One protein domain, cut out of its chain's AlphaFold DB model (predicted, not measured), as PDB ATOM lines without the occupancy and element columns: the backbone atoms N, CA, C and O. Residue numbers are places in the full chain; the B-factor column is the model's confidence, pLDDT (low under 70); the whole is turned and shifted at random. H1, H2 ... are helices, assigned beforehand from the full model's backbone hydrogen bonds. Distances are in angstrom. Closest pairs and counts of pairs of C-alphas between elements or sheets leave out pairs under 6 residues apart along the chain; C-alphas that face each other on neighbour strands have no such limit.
ATOM      1  N   THR A 400      -6.955 -73.201 165.948       81.50
ATOM      2  CA  THR A 400      -5.911 -74.231 165.860       81.50
ATOM      3  C   THR A 400      -6.481 -75.644 165.964       81.50
ATOM      4  O   THR A 400      -6.175 -76.476 165.115       81.50
ATOM      5  N   GLU A 401      -7.365 -75.920 166.928       89.81
ATOM      6  CA  GLU A 401      -8.011 -77.239 167.069       89.81
ATOM      7  C   GLU A 401      -8.867 -77.589 165.849       89.81
ATOM      8  O   GLU A 401      -8.866 -78.729 165.376       89.81
ATOM      9  N   VAL A 402      -9.581 -76.601 165.297       90.19
ATOM     10  CA  VAL A 402     -10.377 -76.803 164.084       90.19
ATOM     11  C   VAL A 402      -9.479 -77.079 162.884       90.19
ATOM     12  O   VAL A 402      -9.787 -77.984 162.107       90.19
ATOM     13  N   ALA A 403      -8.375 -76.343 162.741       84.69
ATOM     14  CA  ALA A 403      -7.393 -76.588 161.695       84.69
ATOM     15  C   ALA A 403      -6.796 -77.997 161.837       84.69
ATOM     16  O   ALA A 403      -6.855 -78.776 160.891       84.69
ATOM     17  N   GLU A 404      -6.334 -78.401 163.022       85.50
ATOM     18  CA  GLU A 404      -5.816 -79.755 163.262       85.50
ATOM     19  C   GLU A 404      -6.842 -80.849 162.939       85.50
ATOM     20  O   GLU A 404      -6.511 -81.828 162.265       85.50
ATOM     21  N   ALA A 405      -8.102 -80.682 163.354       91.31
ATOM     22  CA  ALA A 405      -9.176 -81.607 163.001       91.31
ATOM     23  C   ALA A 405      -9.439 -81.637 161.489       91.31
ATOM     24  O   ALA A 405      -9.719 -82.704 160.935       91.31
ATOM     25  N   TYR A 406      -9.321 -80.498 160.804       88.00
ATOM     26  CA  TYR A 406      -9.458 -80.401 159.351       88.00
ATOM     27  C   TYR A 406      -8.388 -81.241 158.640       88.00
ATOM     28  O   TYR A 406      -8.716 -81.969 157.705       88.00
ATOM     29  N   PHE A 407      -7.155 -81.272 159.153       83.69
ATOM     30  CA  PHE A 407      -6.095 -82.148 158.634       83.69
ATOM     31  C   PHE A 407      -6.267 -83.612 159.019       83.69
ATOM     32  O   PHE A 407      -6.248 -84.479 158.146       83.69
ATOM     33  N   ARG A 408      -6.486 -83.910 160.306       84.62
ATOM     34  CA  ARG A 408      -6.640 -85.292 160.804       84.62
ATOM     35  C   ARG A 408      -7.812 -86.021 160.155       84.62
ATOM     36  O   ARG A 408      -7.770 -87.229 159.960       84.62
ATOM     37  N   SER A 409      -8.857 -85.284 159.800       89.25
ATOM     38  CA  SER A 409     -10.012 -85.809 159.069       89.25
ATOM     39  C   SER A 409      -9.764 -86.027 157.574       89.25
ATOM     40  O   SER A 409     -10.703 -86.392 156.864       89.25
ATOM     41  N   ASN A 410      -8.552 -85.760 157.072       84.81
ATOM     42  CA  ASN A 410      -8.241 -85.684 155.646       84.81
ATOM     43  C   ASN A 410      -9.262 -84.796 154.912       84.81
ATOM     44  O   ASN A 410      -9.790 -85.155 153.857       84.81
ATOM     45  N   PHE A 411      -9.586 -83.653 155.527       86.50
ATOM     46  CA  PHE A 411     -10.539 -82.658 155.043       86.50
ATOM     47  C   PHE A 411     -11.981 -83.162 154.937       86.50
ATOM     48  O   PHE A 411     -12.828 -82.490 154.362       86.50
ATOM     49  N   SER A 412     -12.316 -84.332 155.485       89.62
ATOM     50  CA  SER A 412     -13.682 -84.851 155.460       89.62
ATOM     51  C   SER A 412     -14.545 -84.168 156.518       89.62
ATOM     52  O   SER A 412     -14.377 -84.391 157.716       89.62
ATOM     53  N   ASN A 413     -15.556 -83.410 156.076       90.56
ATOM     54  CA  ASN A 413     -16.536 -82.783 156.977       90.56
ATOM     55  C   ASN A 413     -17.193 -83.794 157.933       90.56
ATOM     56  O   ASN A 413     -17.506 -83.443 159.066       90.56
ATOM     57  N   ALA A 414     -17.411 -85.037 157.485       92.44
ATOM     58  CA  ALA A 414     -18.004 -86.090 158.308       92.44
ATOM     59  C   ALA A 414     -17.037 -86.590 159.388       92.44
ATOM     60  O   ALA A 414     -17.435 -86.774 160.538       92.44
ATOM     61  N   ALA A 415     -15.758 -86.756 159.049       92.50
ATOM     62  CA  ALA A 415     -14.749 -87.149 160.025       92.50
ATOM     63  C   ALA A 415     -14.427 -86.003 160.999       92.50
ATOM     64  O   ALA A 415     -14.335 -86.250 162.197       92.50
ATOM     65  N   MET A 416     -14.371 -84.747 160.538       93.81
ATOM     66  CA  MET A 416     -14.287 -83.584 161.432       93.81
ATOM     67  C   MET A 416     -15.477 -83.501 162.382       93.81
ATOM     68  O   MET A 416     -15.295 -83.217 163.559       93.81
ATOM     69  N   ALA A 417     -16.694 -83.737 161.881       92.62
ATOM     70  CA  ALA A 417     -17.901 -83.716 162.698       92.62
ATOM     71  C   ALA A 417     -17.804 -84.744 163.834       92.62
ATOM     72  O   ALA A 417     -18.120 -84.420 164.976       92.62
ATOM     73  N   LYS A 418     -17.272 -85.939 163.544       94.00
ATOM     74  CA  LYS A 418     -16.980 -86.963 164.555       94.00
ATOM     75  C   LYS A 418     -15.887 -86.524 165.541       94.00
ATOM     76  O   LYS A 418     -16.061 -86.729 166.735       94.00
ATOM     77  N   LEU A 419     -14.796 -85.919 165.060       93.75
ATOM     78  CA  LEU A 419     -13.668 -85.465 165.890       93.75
ATOM     79  C   LEU A 419     -14.040 -84.313 166.831       93.75
ATOM     80  O   LEU A 419     -13.654 -84.319 167.991       93.75
ATOM     81  N   LEU A 420     -14.790 -83.333 166.331       92.81
ATOM     82  CA  LEU A 420     -15.148 -82.120 167.067       92.81
ATOM     83  C   LEU A 420     -16.487 -82.244 167.809       92.81
ATOM     84  O   LEU A 420     -16.899 -81.293 168.468       92.81
ATOM     85  N   GLY A 421     -17.180 -83.384 167.697       90.50
ATOM     86  CA  GLY A 421     -18.470 -83.625 168.351       90.50
ATOM     87  C   GLY A 421     -19.618 -82.770 167.799       90.50
ATOM     88  O   GLY A 421     -20.470 -82.319 168.558       90.50
ATOM     89  N   GLY A 422     -19.634 -82.505 166.488       89.00
ATOM     90  CA  GLY A 422     -20.625 -81.655 165.817       89.00
ATOM     91  C   GLY A 422     -21.346 -82.342 164.653       89.00
ATOM     92  O   GLY A 422     -21.217 -83.539 164.424       89.00
ATOM     93  N   SER A 423     -22.113 -81.572 163.879       88.56
ATOM     94  CA  SER A 423     -22.729 -82.037 162.626       88.56
ATOM     95  C   SER A 423     -21.926 -81.577 161.406       88.56
ATOM     96  O   SER A 423     -21.251 -80.549 161.454       88.56
ATOM     97  N   CYS A 424     -22.047 -82.268 160.268       89.38
ATOM     98  CA  CYS A 424     -21.399 -81.848 159.013       89.38
ATOM     99  C   CYS A 424     -21.773 -80.412 158.600       89.38
ATOM    100  O   CYS A 424     -20.950 -79.685 158.048       89.38
ATOM    101  N   THR A 425     -23.014 -79.993 158.863       82.19
ATOM    102  CA  THR A 425     -23.497 -78.631 158.585       82.19
ATOM    103  C   THR A 425     -22.801 -77.599 159.470       82.19
ATOM    104  O   THR A 425     -22.407 -76.535 158.988       82.19
ATOM    105  N   TRP A 426     -22.611 -77.927 160.753       85.12
ATOM    106  CA  TRP A 426     -21.865 -77.086 161.686       85.12
ATOM    107  C   TRP A 426     -20.400 -76.962 161.261       85.12
ATOM    108  O   TRP A 426     -19.905 -75.843 161.190       85.12
ATOM    109  N   ILE A 427     -19.755 -78.065 160.860       89.69
ATOM    110  CA  ILE A 427     -18.383 -78.046 160.328       89.69
ATOM    111  C   ILE A 427     -18.265 -77.136 159.109       89.69
ATOM    112  O   ILE A 427     -17.391 -76.281 159.076       89.69
ATOM    113  N   ARG A 428     -19.163 -77.253 158.123       83.94
ATOM    114  CA  ARG A 428     -19.128 -76.367 156.944       83.94
ATOM    115  C   ARG A 428     -19.225 -74.895 157.330       83.94
ATOM    116  O   ARG A 428     -18.479 -74.080 156.804       83.94
ATOM    117  N   SER A 429     -20.121 -74.572 158.259       77.06
ATOM    118  CA  SER A 429     -20.288 -73.199 158.751       77.06
ATOM    119  C   SER A 429     -19.041 -72.718 159.501       77.06
ATOM    120  O   SER A 429     -18.638 -71.566 159.370       77.06
ATOM    121  N   LEU A 430     -18.412 -73.612 160.267       83.50
ATOM    122  CA  LEU A 430     -17.193 -73.349 161.017       83.50
ATOM    123  C   LEU A 430     -15.988 -73.102 160.100       83.50
ATOM    124  O   LEU A 430     -15.266 -72.139 160.332       83.50
ATOM    125  N   LEU A 431     -15.810 -73.916 159.053       85.38
ATOM    126  CA  LEU A 431     -14.749 -73.741 158.058       85.38
ATOM    127  C   LEU A 431     -14.891 -72.400 157.331       85.38
ATOM    128  O   LEU A 431     -13.928 -71.647 157.272       85.38
ATOM    129  N   VAL A 432     -16.103 -72.054 156.876       75.44
ATOM    130  CA  VAL A 432     -16.376 -70.750 156.240       75.44
ATOM    131  C   VAL A 432     -16.026 -69.596 157.179       75.44
ATOM    132  O   VAL A 432     -15.368 -68.648 156.771       75.44
ATOM    133  N   ARG A 433     -16.422 -69.691 158.453       72.38
ATOM    134  CA  ARG A 433     -16.140 -68.652 159.452       72.38
ATOM    135  C   ARG A 433     -14.645 -68.465 159.717       72.38
ATOM    136  O   ARG A 433     -14.229 -67.351 160.004       72.38
ATOM    137  N   LEU A 434     -13.860 -69.537 159.642       77.38
ATOM    138  CA  LEU A 434     -12.402 -69.500 159.798       77.38
ATOM    139  C   LEU A 434     -11.668 -69.261 158.472       77.38
ATOM    140  O   LEU A 434     -10.456 -69.427 158.415       77.38
ATOM    141  N   ASN A 435     -12.396 -68.914 157.405       73.75
ATOM    142  CA  ASN A 435     -11.867 -68.765 156.052       73.75
ATOM    143  C   ASN A 435     -11.036 -69.976 155.581       73.75
ATOM    144  O   ASN A 435     -10.061 -69.834 154.844       73.75
ATOM    145  N   LEU A 436     -11.427 -71.180 156.011       80.81
ATOM    146  CA  LEU A 436     -10.839 -72.432 155.563       80.81
ATOM    147  C   LEU A 436     -11.602 -72.942 154.331       80.81
ATOM    148  O   LEU A 436     -12.839 -72.899 154.301       80.81
ATOM    149  N   PRO A 437     -10.894 -73.460 153.313       80.75
ATOM    150  CA  PRO A 437     -11.527 -73.983 152.114       80.75
ATOM    151  C   PRO A 437     -12.445 -75.159 152.458       80.75
ATOM    152  O   PRO A 437     -12.229 -75.852 153.450       80.75
ATOM    153  N   PRO A 438     -13.469 -75.442 151.646       77.75
ATOM    154  CA  PRO A 438     -14.296 -76.615 151.855       77.75
ATOM    155  C   PRO A 438     -13.548 -77.898 151.467       77.75
ATOM    156  O   PRO A 438     -12.781 -77.940 150.503       77.75
ATOM    157  N   ALA A 439     -13.899 -78.983 152.156       77.00
ATOM    158  CA  ALA A 439     -13.496 -80.364 151.879       77.00
ATOM    159  C   ALA A 439     -13.435 -80.740 150.389       77.00
ATOM    160  O   ALA A 439     -12.543 -81.453 149.951       77.00
ATOM    161  N   SER A 440     -14.399 -80.274 149.594       75.56
ATOM    162  CA  SER A 440     -14.514 -80.599 148.168       75.56
ATOM    163  C   SER A 440     -13.412 -79.981 147.303       75.56
ATOM    164  O   SER A 440     -13.152 -80.484 146.209       75.56
ATOM    165  N   LEU A 441     -12.792 -78.896 147.774       71.62
ATOM    166  CA  LEU A 441     -11.716 -78.184 147.087       71.62
ATOM    167  C   LEU A 441     -10.343 -78.782 147.442       71.62
ATOM    168  O   LEU A 441      -9.613 -79.152 146.524       71.62
ATOM    169  N   ILE A 442     -10.019 -78.975 148.733       76.62
ATOM    170  CA  ILE A 442      -8.738 -79.588 149.173       76.62
ATOM    171  C   ILE A 442      -8.732 -81.122 149.086       76.62
ATOM    172  O   ILE A 442      -7.685 -81.736 148.870       76.62
ATOM    173  N   GLY A 443      -9.881 -81.769 149.267       67.75
ATOM    174  CA  GLY A 443      -9.983 -83.227 149.374       67.75
ATOM    175  C   GLY A 443      -9.559 -83.976 148.109       67.75
ATOM    176  O   GLY A 443      -9.284 -85.171 148.172       67.75
ATOM    177  N   LYS A 444      -9.446 -83.288 146.965       82.00
ATOM    178  CA  LYS A 444      -8.856 -83.855 145.749       82.00
ATOM    179  C   LYS A 444      -7.329 -83.849 145.888       82.00
ATOM    180  O   LYS A 444      -6.726 -82.778 145.884       82.00
ATOM    181  N   ALA A 445      -6.703 -85.028 145.941       82.19
ATOM    182  CA  ALA A 445      -5.247 -85.183 146.086       82.19
ATOM    183  C   ALA A 445      -4.438 -84.307 145.105       82.19
ATOM    184  O   ALA A 445      -3.484 -83.646 145.507       82.19
ATOM    185  N   ARG A 446      -4.899 -84.206 143.852       89.81
ATOM    186  CA  ARG A 446      -4.349 -83.309 142.822       89.81
ATOM    187  C   ARG A 446      -4.310 -81.834 143.231       89.81
ATOM    188  O   ARG A 446      -3.292 -81.176 143.072       89.81
ATOM    189  N   ASN A 447      -5.381 -81.307 143.824       86.69
ATOM    190  CA  ASN A 447      -5.445 -79.898 144.214       86.69
ATOM    191  C   ASN A 447      -4.488 -79.610 145.383       86.69
ATOM    192  O   ASN A 447      -3.895 -78.537 145.447       86.69
ATOM    193  N   ARG A 448      -4.288 -80.590 146.275       82.81
ATOM    194  CA  ARG A 448      -3.309 -80.511 147.367       82.81
ATOM    195  C   ARG A 448      -1.873 -80.513 146.848       82.81
ATOM    196  O   ARG A 448      -1.090 -79.664 147.257       82.81
ATOM    197  N   ALA A 449      -1.547 -81.432 145.939       85.94
ATOM    198  CA  ALA A 449      -0.226 -81.498 145.319       85.94
ATOM    199  C   ALA A 449       0.094 -80.208 144.544       85.94
ATOM    200  O   ALA A 449       1.180 -79.654 144.710       85.94
ATOM    201  N   ALA A 450      -0.880 -79.670 143.800       90.69
ATOM    202  CA  ALA A 450      -0.740 -78.391 143.110       90.69
ATOM    203  C   ALA A 450      -0.498 -77.239 144.094       90.69
ATOM    204  O   ALA A 450       0.422 -76.447 143.914       90.69
ATOM    205  N   LEU A 451      -1.266 -77.170 145.184       85.12
ATOM    206  CA  LEU A 451      -1.082 -76.124 146.187       85.12
ATOM    207  C   LEU A 451       0.304 -76.175 146.849       85.12
ATOM    208  O   LEU A 451       0.921 -75.133 147.062       85.12
ATOM    209  N   MET A 452       0.806 -77.377 147.146       84.00
ATOM    210  CA  MET A 452       2.138 -77.559 147.727       84.00
ATOM    211  C   MET A 452       3.252 -77.196 146.747       84.00
ATOM    212  O   MET A 452       4.189 -76.503 147.136       84.00
ATOM    213  N   SER A 453       3.125 -77.595 145.478       87.19
ATOM    214  CA  SER A 453       4.061 -77.210 144.417       87.19
ATOM    215  C   SER A 453       4.111 -75.687 144.243       87.19
ATOM    216  O   SER A 453       5.191 -75.097 144.236       87.19
ATOM    217  N   PHE A 454       2.948 -75.026 144.230       87.44
ATOM    218  CA  PHE A 454       2.858 -73.567 144.160       87.44
ATOM    219  C   PHE A 454       3.523 -72.880 145.363       87.44
ATOM    220  O   PHE A 454       4.346 -71.982 145.197       87.44
ATOM    221  N   LYS A 455       3.242 -73.334 146.594       80.56
ATOM    222  CA  LYS A 455       3.880 -72.796 147.814       80.56
ATOM    223  C   LYS A 455       5.391 -73.080 147.881       80.56
ATOM    224  O   LYS A 455       6.082 -72.399 148.633       80.56
ATOM    225  N   ALA A 456       5.901 -74.046 147.116       86.44
ATOM    226  CA  ALA A 456       7.332 -74.312 146.952       86.44
ATOM    227  C   ALA A 456       8.006 -73.429 145.878       86.44
ATOM    228  O   ALA A 456       9.199 -73.581 145.634       86.44
ATOM    229  N   GLY A 457       7.268 -72.502 145.257       88.50
ATOM    230  CA  GLY A 457       7.792 -71.537 144.289       88.50
ATOM    231  C   GLY A 457       7.494 -71.865 142.825       88.50
ATOM    232  O   GLY A 457       7.882 -71.094 141.950       88.50
ATOM    233  N   ALA A 458       6.794 -72.967 142.528       90.38
ATOM    234  CA  ALA A 458       6.317 -73.211 141.170       90.38
ATOM    235  C   ALA A 458       5.242 -72.182 140.782       90.38
ATOM    236  O   ALA A 458       4.414 -71.782 141.601       90.38
ATOM    237  N   ASN A 459       5.211 -71.773 139.511       95.12
ATOM    238  CA  ASN A 459       4.092 -70.977 139.005       95.12
ATOM    239  C   ASN A 459       2.796 -71.817 138.946       95.12
ATOM    240  O   ASN A 459       2.836 -73.049 138.987       95.12
ATOM    241  N   ILE A 460       1.642 -71.144 138.859       92.06
ATOM    242  CA  ILE A 460       0.309 -71.775 138.924       92.06
ATOM    243  C   ILE A 460       0.143 -72.868 137.861       92.06
ATOM    244  O   ILE A 460      -0.339 -73.956 138.182       92.06
ATOM    245  N   ASP A 461       0.566 -72.608 136.623       94.81
ATOM    246  CA  ASP A 461       0.408 -73.546 135.509       94.81
ATOM    247  C   ASP A 461       1.271 -74.797 135.694       94.81
ATOM    248  O   ASP A 461       0.784 -75.916 135.533       94.81
ATOM    249  N   SER A 462       2.529 -74.631 136.108       95.25
ATOM    250  CA  SER A 462       3.451 -75.734 136.399       95.25
ATOM    251  C   SER A 462       2.971 -76.580 137.583       95.25
ATOM    252  O   SER A 462       2.958 -77.813 137.514       95.25
ATOM    253  N   ALA A 463       2.486 -75.926 138.641       94.00
ATOM    254  CA  ALA A 463       1.924 -76.585 139.812       94.00
ATOM    255  C   ALA A 463       0.656 -77.386 139.472       94.00
ATOM    256  O   ALA A 463       0.497 -78.526 139.910       94.00
ATOM    257  N   CYS A 464      -0.239 -76.825 138.652       94.75
ATOM    258  CA  CYS A 464      -1.449 -77.521 138.211       94.75
ATOM    259  C   CYS A 464      -1.133 -78.675 137.261       94.75
ATOM    260  O   CYS A 464      -1.667 -79.768 137.438       94.75
ATOM    261  N   THR A 465      -0.241 -78.452 136.294       96.56
ATOM    262  CA  THR A 465       0.149 -79.453 135.292       96.56
ATOM    263  C   THR A 465       0.817 -80.657 135.945       96.56
ATOM    264  O   THR A 465       0.411 -81.789 135.694       96.56
ATOM    265  N   SER A 466       1.782 -80.428 136.841       95.06
ATOM    266  CA  SER A 466       2.495 -81.510 137.537       95.06
ATOM    267  C   SER A 466       1.583 -82.351 138.433       95.06
ATOM    268  O   SER A 466       1.788 -83.554 138.575       95.06
ATOM    269  N   ALA A 467       0.545 -81.741 139.006       94.50
ATOM    270  CA  ALA A 467      -0.400 -82.416 139.884       94.50
ATOM    271  C   ALA A 467      -1.667 -82.937 139.177       94.50
ATOM    272  O   ALA A 467      -2.508 -83.571 139.820       94.50
ATOM    273  N   GLY A 468      -1.855 -82.634 137.887       94.56
ATOM    274  CA  GLY A 468      -3.100 -82.896 137.156       94.56
ATOM    275  C   GLY A 468      -4.316 -82.140 137.713       94.56
ATOM    276  O   GLY A 468      -5.447 -82.626 137.609       94.56
ATOM    277  N   ALA A 469      -4.102 -80.993 138.363       94.50
ATOM    278  CA  ALA A 469      -5.149 -80.155 138.945       94.50
ATOM    279  C   ALA A 469      -5.695 -79.135 137.935       94.50
ATOM    280  O   ALA A 469      -5.043 -78.779 136.959       94.50
ATOM    281  N   SER A 470      -6.906 -78.636 138.190       94.31
ATOM    282  CA  SER A 470      -7.448 -77.511 137.425       94.31
ATOM    283  C   SER A 470      -6.882 -76.200 137.969       94.31
ATOM    284  O   SER A 470      -6.917 -75.979 139.180       94.31
ATOM    285  N   VAL A 471      -6.441 -75.312 137.073       89.06
ATOM    286  CA  VAL A 471      -6.030 -73.941 137.422       89.06
ATOM    287  C   VAL A 471      -7.139 -73.215 138.180       89.06
ATOM    288  O   VAL A 471      -6.870 -72.588 139.200       89.06
ATOM    289  N   THR A 472      -8.395 -73.362 137.753       85.38
ATOM    290  CA  THR A 472      -9.554 -72.760 138.426       85.38
ATOM    291  C   THR A 472      -9.701 -73.260 139.862       85.38
ATOM    292  O   THR A 472      -9.830 -72.444 140.773       85.38
ATOM    293  N   ASP A 473      -9.610 -74.578 140.082       84.50
ATOM    294  CA  ASP A 473      -9.685 -75.175 141.424       84.50
ATOM    295  C   ASP A 473      -8.544 -74.658 142.330       84.50
ATOM    296  O   ASP A 473      -8.775 -74.375 143.508       84.50
ATOM    297  N   LEU A 474      -7.317 -74.523 141.801       86.31
ATOM    298  CA  LEU A 474      -6.174 -74.003 142.563       86.31
ATOM    299  C   LEU A 474      -6.323 -72.506 142.865       86.31
ATOM    300  O   LEU A 474      -6.083 -72.083 143.991       86.31
ATOM    301  N   VAL A 475      -6.750 -71.698 141.895       80.25
ATOM    302  CA  VAL A 475      -7.002 -70.263 142.100       80.25
ATOM    303  C   VAL A 475      -8.095 -70.050 143.144       80.25
ATOM    304  O   VAL A 475      -7.946 -69.191 144.009       80.25
ATOM    305  N   ASP A 476      -9.166 -70.845 143.113       73.94
ATOM    306  CA  ASP A 476     -10.214 -70.795 144.134       73.94
ATOM    307  C   ASP A 476      -9.674 -71.171 145.522       73.94
ATOM    308  O   ASP A 476     -10.060 -70.554 146.512       73.94
ATOM    309  N   LEU A 477      -8.740 -72.124 145.600       81.00
ATOM    310  CA  LEU A 477      -8.032 -72.486 146.833       81.00
ATOM    311  C   LEU A 477      -7.147 -71.366 147.382       81.00
ATOM    312  O   LEU A 477      -7.124 -71.145 148.590       81.00
ATOM    313  N   LEU A 478      -6.448 -70.646 146.506       79.12
ATOM    314  CA  LEU A 478      -5.566 -69.537 146.876       79.12
ATOM    315  C   LEU A 478      -6.319 -68.307 147.409       79.12
ATOM    316  O   LEU A 478      -5.688 -67.400 147.943       79.12
ATOM    317  N   ARG A 479      -7.653 -68.265 147.291       71.44
ATOM    318  CA  ARG A 479      -8.493 -67.194 147.859       71.44
ATOM    319  C   ARG A 479      -8.760 -67.347 149.359       71.44
ATOM    320  O   ARG A 479      -9.305 -66.425 149.959       71.44
ATOM    321  N   PHE A 480      -8.432 -68.497 149.943       75.56
ATOM    322  CA  PHE A 480      -8.592 -68.754 151.372       75.56
ATOM    323  C   PHE A 480      -7.332 -68.351 152.145       75.56
ATOM    324  O   PHE A 480      -6.248 -68.252 151.569       75.56
ATOM    325  N   ASP A 481      -7.465 -68.140 153.454       64.81
ATOM    326  CA  ASP A 481      -6.310 -67.893 154.318       64.81
ATOM    327  C   ASP A 481      -5.556 -69.209 154.539       64.81
ATOM    328  O   ASP A 481      -5.867 -70.031 155.406       64.81
ATOM    329  N   LEU A 482      -4.590 -69.451 153.657       69.75
ATOM    330  CA  LEU A 482      -3.796 -70.668 153.664       69.75
ATOM    331  C   LEU A 482      -2.646 -70.607 154.668       69.75
ATOM    332  O   LEU A 482      -1.996 -71.630 154.863       69.75
ATOM    333  N   ASP A 483      -2.377 -69.472 155.314       67.44
ATOM    334  CA  ASP A 483      -1.234 -69.360 156.224       67.44
ATOM    335  C   ASP A 483      -1.472 -70.147 157.522       67.44
ATOM    336  O   ASP A 483      -0.540 -70.742 158.064       67.44
ATOM    337  N   LEU A 484      -2.739 -70.312 157.922       59.12
ATOM    338  CA  LEU A 484      -3.166 -71.281 158.944       59.12
ATOM    339  C   LEU A 484      -2.983 -72.746 158.506       59.12
ATOM    340  O   LEU A 484      -2.830 -73.637 159.341       59.12
ATOM    341  N   LEU A 485      -3.011 -73.017 157.198       61.97
ATOM    342  CA  LEU A 485      -2.953 -74.370 156.640       61.97
ATOM    343  C   LEU A 485      -1.519 -74.811 156.322       61.97
ATOM    344  O   LEU A 485      -1.188 -75.975 156.524       61.97
ATOM    345  N   VAL A 486      -0.649 -73.912 155.861       64.25
ATOM    346  CA  VAL A 486       0.708 -74.236 155.378       64.25
ATOM    347  C   VAL A 486       1.551 -75.038 156.387       64.25
ATOM    348  O   VAL A 486       2.129 -76.050 155.975       64.25
ATOM    349  N   PRO A 487       1.619 -74.685 157.687       63.31
ATOM    350  CA  PRO A 487       2.394 -75.458 158.661       63.31
ATOM    351  C   PRO A 487       1.877 -76.888 158.849       63.31
ATOM    352  O   PRO A 487       2.654 -77.787 159.164       63.31
ATOM    353  N   LEU A 488       0.576 -77.097 158.656       57.28
ATOM    354  CA  LEU A 488      -0.095 -78.374 158.867       57.28
ATOM    355  C   LEU A 488      -0.088 -79.246 157.600       57.28
ATOM    356  O   LEU A 488       0.108 -80.451 157.726       57.28
ATOM    357  N   ILE A 489      -0.181 -78.664 156.391       61.47
ATOM    358  CA  ILE A 489      -0.005 -79.419 155.129       61.47
ATOM    359  C   ILE A 489       1.424 -79.978 155.029       61.47
ATOM    360  O   ILE A 489       1.628 -81.039 154.463       61.47
ATOM    361  N   ARG A 490       2.437 -79.312 155.600       65.06
ATOM    362  CA  ARG A 490       3.815 -79.845 155.619       65.06
ATOM    363  C   ARG A 490       3.996 -81.083 156.509       65.06
ATOM    364  O   ARG A 490       5.002 -81.768 156.361       65.06
ATOM    365  N   ARG A 491       3.086 -81.336 157.458       64.94
ATOM    366  CA  ARG A 491       3.218 -82.406 158.465       64.94
ATOM    367  C   ARG A 491       2.503 -83.706 158.098       64.94
ATOM    368  O   ARG A 491       2.768 -84.710 158.754       64.94
TER     369      ARG A 491
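What this domain is: This is residues 400 to 491 of the 492 residues of the protein "TniQ family protein" of Thauera sp. SWB20 (UniProt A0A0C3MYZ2). Two small lobes of three short, crossed helices each make the ends of an elongated body: H1, H2 and H3 at one end, and H5, H6 and H7 at the other, where H5 and H6 form a helical hairpin with H7 crossing both. The short H4 sits between the lobes near the middle, and the short H8, close to the end of the printed part, lies at one side between H1 and H5. The printed part has 92 residues with eight named helices, H1 to H8 in chain order, and no named strand; the class is all helix. It is compact, with a radius of gyration of the C-alphas of 13.0 A, and spans 39 by 21 by 19 A.

How they stand to each other: The longest helix, H5, residues 445 to 455, touches H6, residues 460 to 467, opposite ways at a steep tilt of 43 degrees; their closest C-alphas, of Ala 450 and Ala 463, are 4.6 A apart, and the two form a hairpin. H7, residues 471 to 478, touches H5 the same way at a steep tilt of 65 degrees, with the closest C-alphas, of Asn 447 and Leu 474, 6.2 A apart. H7 also touches H6 and is about perpendicular to it, at 74 degrees; the closest C-alphas, of Cys 464 and Val 471, are 5.9 A apart. H4, residues 439 to 442, only just touches H7, with 3 pairs of C-alphas within 8 A, the closest being Leu 441 and Asp 473 at 6.7 A. H2, residues 413 to 420, touches H3, residues 424 to 433, about perpendicular at 86 degrees, with the C-alphas of Asn 413 and Cys 424 closest at 5.4 A. H1, residues 400 to 408, touches H2 opposite ways at a steep tilt of 51 degrees, with the C-alphas of Ala 405 and Met 416 closest at 5.7 A. H8, residues 486 to 489, only just touches H1, with 3 pairs of C-alphas within 8 A, the closest being Phe 407 and Leu 488 at 7.1 A. H1, H2 and H3 are each apart from H5, H6 and H7. In H1, H2, H3, H5, H6 and H7 every O i to N i+4 pair is within hydrogen-bond range; H4 and H8 are too short for such a pair, and the one O i to N i+3 pair in each is not within range.

Where its parts are: H5 is 15.5 A long from C-alpha 445 at (-5.247, -85.183, 146.086) to C-alpha 455. H3 measures 14.2 A and H1 12.2 A, the latter from C-alpha 400 at (-5.911, -74.231, 165.860). H8 ends with C-alpha 489 at (-0.005, -79.419, 155.129).

The domain as a whole: The C-alphas farthest apart, of Gly 421 and Ser 462, are 39.5 A from each other. The printed part has no cut and no long link. Mean pLDDT of the printed part is 83.2; residue 443 and residues 481 to 491 are under 70.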